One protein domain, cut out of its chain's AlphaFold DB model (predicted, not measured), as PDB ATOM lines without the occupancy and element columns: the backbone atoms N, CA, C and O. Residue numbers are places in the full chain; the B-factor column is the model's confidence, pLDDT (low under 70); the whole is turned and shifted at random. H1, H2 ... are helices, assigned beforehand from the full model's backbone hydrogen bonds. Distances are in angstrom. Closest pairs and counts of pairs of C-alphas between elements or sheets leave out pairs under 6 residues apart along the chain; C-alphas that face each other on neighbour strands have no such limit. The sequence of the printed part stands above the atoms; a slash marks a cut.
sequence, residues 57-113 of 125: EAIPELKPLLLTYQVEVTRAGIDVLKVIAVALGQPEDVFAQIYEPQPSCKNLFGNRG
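AT A GLANCE: This is residues 57 to 113 of the 125 residues of the protein "DIOX_N domain-containing protein" of Agrobacterium vitis (UniProt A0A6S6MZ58). One long helix, H1, makes the longest axis, and after its last residue the chain folds back so that two short helices, H2 and then H3, reach away from the second half of H1 as a small arm. Residues 57 to 69, of which 62 to 69 belong to H1, stick out free at the other end. The printed part has 57 residues with three named helices, in the order H1, H2, H3, and no named strand; the class is all helix. It is loose, with a radius of gyration of the C-alphas of 14.8 A, and flat in outline, spanning 48 by 29 by 12 A.

IN THESE COORDINATES: H1 holds residues 62 to 87 and runs 36.9 A from C-alpha 62 at (302.282, -26.240, 34.482) to C-alpha 87 at (326.326, -12.096, 58.575). H2 holds residues 96 to 99, 5.5 A long. H3 holds residues 105 to 110, 8.7 A long, and ends at C-alpha 110 at (298.467, -7.636, 58.648).

HOW THE PARTS SIT: H1 touches no helix. H1 and H2 are close but not clearly touching; their closest C-alphas, those of Ile 78 and Tyr 99, are 7.7 A apart. H2 and H3 touch, with the closest C-alphas, those of Ile 98 and Asn 107, 5.7 A apart. H1 and H3 are apart. In H1 and H3 every O i to N i+4 pair is within hydrogen-bond range; H2 is too short for such a pair.

THE WHOLE: The two C-alphas farthest apart, those of Ala 58 and Gly 89, are 49.0 A apart. The printed part has no cut. The link from H1 to H2 is short and that from H2 to H3 is tight. The mean pLDDT of the printed part is 88.2, and residues 105 to 113 are under 70.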
ATOM      1  N   GLU A  57     294.510 -24.015  30.663       92.88
ATOM      2  CA  GLU A  57     293.955 -25.368  30.468       92.88
ATOM      3  C   GLU A  57     294.707 -26.182  29.406       92.88
ATOM      4  O   GLU A  57     294.746 -27.405  29.474       92.88
ATOM      5  N   ALA A  58     295.344 -25.505  28.446       94.81
ATOM      6  CA  ALA A  58     296.131 -26.144  27.395       94.81
ATOM      7  C   ALA A  58     297.434 -26.797  27.900       94.81
ATOM      8  O   ALA A  58     298.033 -27.570  27.160       94.81
ATOM      9  N   ILE A  59     297.894 -26.464  29.117       95.31
ATOM     10  CA  ILE A  59     299.134 -26.991  29.714       95.31
ATOM     11  C   ILE A  59     298.870 -27.329  31.196       95.31
ATOM     12  O   ILE A  59     299.318 -26.605  32.095       95.31
ATOM     13  N   PRO A  60     298.102 -28.392  31.485       95.44
ATOM     14  CA  PRO A  60     297.688 -28.728  32.848       95.44
ATOM     15  C   PRO A  60     298.864 -29.082  33.774       95.44
ATOM     16  O   PRO A  60     298.775 -28.881  34.986       95.44
ATOM     17  N   GLU A  61     299.989 -29.545  33.226       96.88
ATOM     18  CA  GLU A  61     301.202 -29.899  33.969       96.88
ATOM     19  C   GLU A  61     301.908 -28.672  34.565       96.88
ATOM     20  O   GLU A  61     302.676 -28.798  35.521       96.88
ATOM     21  N   LEU A  62     301.630 -27.471  34.043       95.62
ATOM     22  CA  LEU A  62     302.282 -26.240  34.482       95.62
ATOM     23  C   LEU A  62     301.979 -25.919  35.949       95.62
ATOM     24  O   LEU A  62     302.868 -25.472  36.673       95.62
ATOM     25  N   LYS A  63     300.739 -26.166  36.392       95.31
ATOM     26  CA  LYS A  63     300.310 -25.901  37.770       95.31
ATOM     27  C   LYS A  63     301.123 -26.697  38.794       95.31
ATOM     28  O   LYS A  63     301.800 -26.066  39.604       95.31
ATOM     29  N   PRO A  64     301.088 -28.043  38.803       96.88
ATOM     30  CA  PRO A  64     301.844 -28.804  39.791       96.88
ATOM     31  C   PRO A  64     303.348 -28.510  39.708       96.88
ATOM     32  O   PRO A  64     303.975 -28.335  40.749       96.88
ATOM     33  N   LEU A  65     303.907 -28.347  38.502       97.06
ATOM     34  CA  LEU A  65     305.326 -28.036  38.319       97.06
ATOM     35  C   LEU A  65     305.730 -26.708  38.976       97.06
ATOM     36  O   LEU A  65     306.686 -26.667  39.751       97.06
ATOM     37  N   LEU A  66     305.010 -25.618  38.688       95.69
ATOM     38  CA  LEU A  66     305.347 -24.303  39.238       95.69
ATOM     39  C   LEU A  66     305.058 -24.194  40.734       95.69
ATOM     40  O   LEU A  66     305.759 -23.455  41.423       95.69
ATOM     41  N   LEU A  67     304.073 -24.925  41.259       94.50
ATOM     42  CA  LEU A  67     303.842 -24.983  42.704       94.50
ATOM     43  C   LEU A  67     304.986 -25.705  43.425       94.50
ATOM     44  O   LEU A  67     305.476 -25.198  44.431       94.50
ATOM     45  N   THR A  68     305.476 -26.826  42.888       96.56
ATOM     46  CA  THR A  68     306.668 -27.500  43.429       96.56
ATOM     47  C   THR A  68     307.900 -26.602  43.352       96.56
ATOM     48  O   THR A  68     308.623 -26.461  44.335       96.56
ATOM     49  N   TYR A  69     308.114 -25.934  42.216       96.44
ATOM     50  CA  TYR A  69     309.217 -24.989  42.056       96.44
ATOM     51  C   TYR A  69     309.165 -23.850  43.086       96.44
ATOM     52  O   TYR A  69     310.183 -23.526  43.696       96.44
ATOM     53  N   GLN A  70     307.983 -23.275  43.334       94.81
ATOM     54  CA  GLN A  70     307.810 -22.222  44.338       94.81
ATOM     55  C   GLN A  70     308.192 -22.687  45.745       94.81
ATOM     56  O   GLN A  70     308.839 -21.926  46.463       94.81
ATOM     57  N   VAL A  71     307.842 -23.918  46.135       93.75
ATOM     58  CA  VAL A  71     308.227 -24.482  47.441       93.75
ATOM     59  C   VAL A  71     309.750 -24.560  47.570       93.75
ATOM     60  O   VAL A  71     310.307 -24.064  48.551       93.75
ATOM     61  N   GLU A  72     310.435 -25.112  46.568       97.12
ATOM     62  CA  GLU A  72     311.892 -25.287  46.620       97.12
ATOM     63  C   GLU A  72     312.646 -23.947  46.595       97.12
ATOM     64  O   GLU A  72     313.571 -23.741  47.384       97.12
ATOM     65  N   VAL A  73     312.224 -22.998  45.752       95.94
ATOM     66  CA  VAL A  73     312.840 -21.660  45.701       95.94
ATOM     67  C   VAL A  73     312.554 -20.865  46.969       95.94
ATOM     68  O   VAL A  73     313.430 -20.142  47.440       95.94
ATOM     69  N   THR A  74     311.370 -21.021  47.565       94.38
ATOM     70  CA  THR A  74     311.063 -20.398  48.859       94.38
ATOM     71  C   THR A  74     311.994 -20.922  49.945       94.38
ATOM     72  O   THR A  74     312.558 -20.117  50.684       94.38
ATOM     73  N   ARG A  75     312.202 -22.246  50.026       95.56
ATOM     74  CA  ARG A  75     313.129 -22.839  51.002       95.56
ATOM     75  C   ARG A  75     314.534 -22.259  50.845       95.56
ATOM     76  O   ARG A  75     315.089 -21.743  51.809       95.56
ATOM     77  N   ALA A  76     315.058 -22.262  49.619       97.44
ATOM     78  CA  ALA A  76     316.376 -21.703  49.329       97.44
ATOM     79  C   ALA A  76     316.466 -20.203  49.672       97.44
ATOM     80  O   ALA A  76     317.463 -19.752  50.233       97.44
ATOM     81  N   GLY A  77     315.420 -19.422  49.380       96.00
ATOM     82  CA  GLY A  77     315.354 -18.001  49.722       96.00
ATOM     83  C   GLY A  77     315.366 -17.743  51.231       96.00
ATOM     84  O   GLY A  77     316.061 -16.836  51.686       96.00
ATOM     85  N   ILE A  78     314.647 -18.557  52.013       95.88
ATOM     86  CA  ILE A  78     314.651 -18.484  53.482       95.88
ATOM     87  C   ILE A  78     316.053 -18.784  54.024       95.88
ATOM     88  O   ILE A  78     316.553 -18.017  54.845       95.88
ATOM     89  N   ASP A  79     316.716 -19.832  53.531       97.44
ATOM     90  CA  ASP A  79     318.076 -20.187  53.955       97.44
ATOM     91  C   ASP A  79     319.070 -19.046  53.677       97.44
ATOM     92  O   ASP A  79     319.874 -18.682  54.537       97.44
ATOM     93  N   VAL A  80     318.971 -18.405  52.508       97.75
ATOM     94  CA  VAL A  80     319.799 -17.238  52.166       97.75
ATOM     95  C   VAL A  80     319.516 -16.055  53.098       97.75
ATOM     96  O   VAL A  80     320.456 -15.420  53.578       97.75
ATOM     97  N   LEU A  81     318.246 -15.760  53.397       96.81
ATOM     98  CA  LEU A  81     317.879 -14.671  54.313       96.81
ATOM     99  C   LEU A  81     318.432 -14.890  55.724       96.81
ATOM    100  O   LEU A  81     318.916 -13.941  56.341       96.81
ATOM    101  N   LYS A  82     318.402 -16.132  56.209       97.38
ATOM    102  CA  LYS A  82     318.970 -16.524  57.504       97.38
ATOM    103  C   LYS A  82     320.479 -16.299  57.556       97.38
ATOM    104  O   LYS A  82     320.983 -15.685  58.494       97.38
ATOM    105  N   VAL A  83     321.197 -16.715  56.511       98.12
ATOM    106  CA  VAL A  83     322.648 -16.486  56.400       98.12
ATOM    107  C   VAL A  83     322.971 -14.989  56.362       98.12
ATOM    108  O   VAL A  83     323.891 -14.547  57.048       98.12
ATOM    109  N   ILE A  84     322.198 -14.191  55.617       98.12
ATOM    110  CA  ILE A  84     322.360 -12.730  55.576       98.12
ATOM    111  C   ILE A  84     322.124 -12.112  56.961       98.12
ATOM    112  O   ILE A  84     322.899 -11.252  57.376       98.12
ATOM    113  N   ALA A  85     321.094 -12.550  57.690       98.12
ATOM    114  CA  ALA A  85     320.808 -12.050  59.033       98.12
ATOM    115  C   ALA A  85     321.998 -12.272  59.980       98.12
ATOM    116  O   ALA A  85     322.475 -11.324  60.607       98.12
ATOM    117  N   VAL A  86     322.540 -13.492  59.998       98.38
ATOM    118  CA  VAL A  86     323.712 -13.841  60.812       98.38
ATOM    119  C   VAL A  86     324.947 -13.040  60.392       98.38
ATOM    120  O   VAL A  86     325.653 -12.510  61.249       98.38
ATOM    121  N   ALA A  87     325.196 -12.879  59.087       98.25
ATOM    122  CA  ALA A  87     326.326 -12.096  58.575       98.25
ATOM    123  C   ALA A  87     326.266 -10.610  58.979       98.25
ATOM    124  O   ALA A  87     327.302  -9.962  59.120       98.25
ATOM    125  N   LEU A  88     325.061 -10.077  59.198       98.19
ATOM    126  CA  LEU A  88     324.818  -8.716  59.683       98.19
ATOM    127  C   LEU A  88     324.761  -8.614  61.219       98.19
ATOM    128  O   LEU A  88     324.429  -7.551  61.748       98.19
ATOM    129  N   GLY A  89     325.061  -9.696  61.943       98.00
ATOM    130  CA  GLY A  89     325.024  -9.738  63.408       98.00
ATOM    131  C   GLY A  89     323.611  -9.691  63.999       98.00
ATOM    132  O   GLY A  89     323.447  -9.298  65.153       98.00
ATOM    133  N   GLN A  90     322.591 -10.045  63.216       98.38
ATOM    134  CA  GLN A  90     321.201 -10.146  63.661       98.38
ATOM    135  C   GLN A  90     320.854 -11.590  64.062       98.38
ATOM    136  O   GLN A  90     321.546 -12.524  63.647       98.38
ATOM    137  N   PRO A  91     319.769 -11.801  64.832       97.88
ATOM    138  CA  PRO A  91     319.183 -13.128  65.003       97.88
ATOM    139  C   PRO A  91     318.856 -13.767  63.645       97.88
ATOM    140  O   PRO A  91     318.347 -13.090  62.751       97.88
ATOM    141  N   GLU A  92     319.126 -15.065  63.497       97.12
ATOM    142  CA  GLU A  92     318.894 -15.829  62.256       97.12
ATOM    143  C   GLU A  92     317.445 -15.694  61.745       97.12
ATOM    144  O   GLU A  92     317.183 -15.647  60.543       97.12
ATOM    145  N   ASP A  93     316.497 -15.587  62.671       95.62
ATOM    146  CA  ASP A  93     315.055 -15.558  62.455       95.62
ATOM    147  C   ASP A  93     314.462 -14.140  62.394       95.62
ATOM    148  O   ASP A  93     313.243 -13.986  62.337       95.62
ATOM    149  N   VAL A  94     315.283 -13.082  62.337       95.31
ATOM    150  CA  VAL A  94     314.801 -11.684  62.338       95.31
ATOM    151  C   VAL A  94     313.782 -11.386  61.219       95.31
ATOM    152  O   VAL A  94     312.916 -10.517  61.359       95.31
ATOM    153  N   PHE A  95     313.841 -12.140  60.116       93.00
ATOM    154  CA  PHE A  95     312.933 -12.026  58.971       93.00
ATOM    155  C   PHE A  95     311.760 -13.023  58.979       93.00
ATOM    156  O   PHE A  95     310.936 -12.965  58.067       93.00
ATOM    157  N   ALA A  96     311.635 -13.897  59.986       92.62
ATOM    158  CA  ALA A  96     310.628 -14.966  60.031       92.62
ATOM    159  C   ALA A  96     309.195 -14.467  59.835       92.62
ATOM    160  O   ALA A  96     308.430 -15.032  59.058       92.62
ATOM    161  N   GLN A  97     308.868 -13.312  60.417       89.94
ATOM    162  CA  GLN A  97     307.561 -12.662  60.266       89.94
ATOM    163  C   GLN A  97     307.157 -12.336  58.815       89.94
ATOM    164  O   GLN A  97     305.998 -12.020  58.564       89.94
ATOM    165  N   ILE A  98     308.094 -12.345  57.861       88.00
ATOM    166  CA  ILE A  98     307.815 -12.084  56.445       88.00
ATOM    167  C   ILE A  98     307.333 -13.364  55.754       88.00
ATOM    168  O   ILE A  98     306.427 -13.306  54.918       88.00
ATOM    169  N   TYR A  99     307.912 -14.513  56.108       88.62
ATOM    170  CA  TYR A  99     307.690 -15.784  55.419       88.62
ATOM    171  C   TYR A  99     306.909 -16.832  56.217       88.62
ATOM    172  O   TYR A  99     306.558 -17.869  55.659       88.62
ATOM    173  N   GLU A 100     306.573 -16.560  57.474       88.56
ATOM    174  CA  GLU A 100     305.705 -17.409  58.289       88.56
ATOM    175  C   GLU A 100     304.302 -16.802  58.458       88.56
ATOM    176  O   GLU A 100     304.173 -15.590  58.650       88.56
ATOM    177  N   PRO A 101     303.224 -17.616  58.416       84.44
ATOM    178  CA  PRO A 101     303.203 -19.070  58.185       84.44
ATOM    179  C   PRO A 101     303.387 -19.473  56.708       84.44
ATOM    180  O   PRO A 101     303.562 -20.648  56.408       84.44
ATOM    181  N   GLN A 102     303.337 -18.510  55.789       79.31
ATOM    182  CA  GLN A 102     303.679 -18.690  54.376       79.31
ATOM    183  C   GLN A 102     304.357 -17.422  53.842       79.31
ATOM    184  O   GLN A 102     304.047 -16.338  54.347       79.31
ATOM    185  N   PRO A 103     305.205 -17.496  52.799       80.25
ATOM    186  CA  PRO A 103     305.740 -16.313  52.128       80.25
ATOM    187  C   PRO A 103     304.597 -15.492  51.536       80.25
ATOM    188  O   PRO A 103     303.983 -15.866  50.542       80.25
ATOM    189  N   SER A 104     304.260 -14.376  52.177       75.88
ATOM    190  CA  SER A 104     303.202 -13.498  51.694       75.88
ATOM    191  C   SER A 104     303.415 -12.078  52.179       75.88
ATOM    192  O   SER A 104     303.599 -11.825  53.370       75.88
ATOM    193  N   CYS A 105     303.267 -11.112  51.273       61.91
ATOM    194  CA  CYS A 105     303.237  -9.712  51.675       61.91
ATOM    195  C   CYS A 105     302.021  -9.376  52.563       61.91
ATOM    196  O   CYS A 105     302.038  -8.343  53.229       61.91
ATOM    197  N   LYS A 106     301.013 -10.265  52.687       68.12
ATOM    198  CA  LYS A 106     299.960 -10.148  53.715       68.12
ATOM    199  C   LYS A 106     300.546 -10.068  55.124       68.12
ATOM    200  O   LYS A 106     300.026  -9.303  55.935       68.12
ATOM    201  N   ASN A 107     301.629 -10.794  55.405       67.25
ATOM    202  CA  ASN A 107     302.216 -10.843  56.745       67.25
ATOM    203  C   ASN A 107     302.804  -9.485  57.147       67.25
ATOM    204  O   ASN A 107     302.650  -9.055  58.286       67.25
ATOM    205  N   LEU A 108     303.372  -8.744  56.190       61.62
ATOM    206  CA  LEU A 108     303.911  -7.398  56.410       61.62
ATOM    207  C   LEU A 108     302.816  -6.364  56.718       61.62
ATOM    208  O   LEU A 108     303.012  -5.472  57.542       61.62
ATOM    209  N   PHE A 109     301.649  -6.472  56.073       59.66
ATOM    210  CA  PHE A 109     300.571  -5.487  56.226       59.66
ATOM    211  C   PHE A 109     299.557  -5.838  57.321       59.66
ATOM    212  O   PHE A 109     298.937  -4.930  57.878       59.66
ATOM    213  N   GLY A 110     299.393  -7.127  57.634       51.62
ATOM    214  CA  GLY A 110     298.467  -7.636  58.648       51.62
ATOM    215  C   GLY A 110     298.994  -7.559  60.082       51.62
ATOM    216  O   GLY A 110     298.195  -7.568  61.014       51.62
ATOM    217  N   ASN A 111     300.311  -7.432  60.281       45.81
ATOM    218  CA  ASN A 111     300.924  -7.457  61.615       45.81
ATOM    219  C   ASN A 111     301.135  -6.072  62.252       45.81
ATOM    220  O   ASN A 111     301.758  -5.981  63.309       45.81
ATOM    221  N   ARG A 112     300.550  -4.993  61.700       46.00
ATOM    222  CA  ARG A 112     300.517  -3.645  62.323       46.00
ATOM    223  C   ARG A 112     299.653  -3.563  63.602       46.00
ATOM    224  O   ARG A 112     299.078  -2.524  63.900       46.00
ATOM    225  N   GLY A 113     299.553  -4.663  64.346       39.09
ATOM    226  CA  GLY A 113     298.852  -4.782  65.623       39.09
ATOM    227  C   GLY A 113     299.516  -5.734  66.625       39.09
ATOM    228  O   GLY A 113     299.002  -5.890  67.727       39.09
TER     229      GLY A 113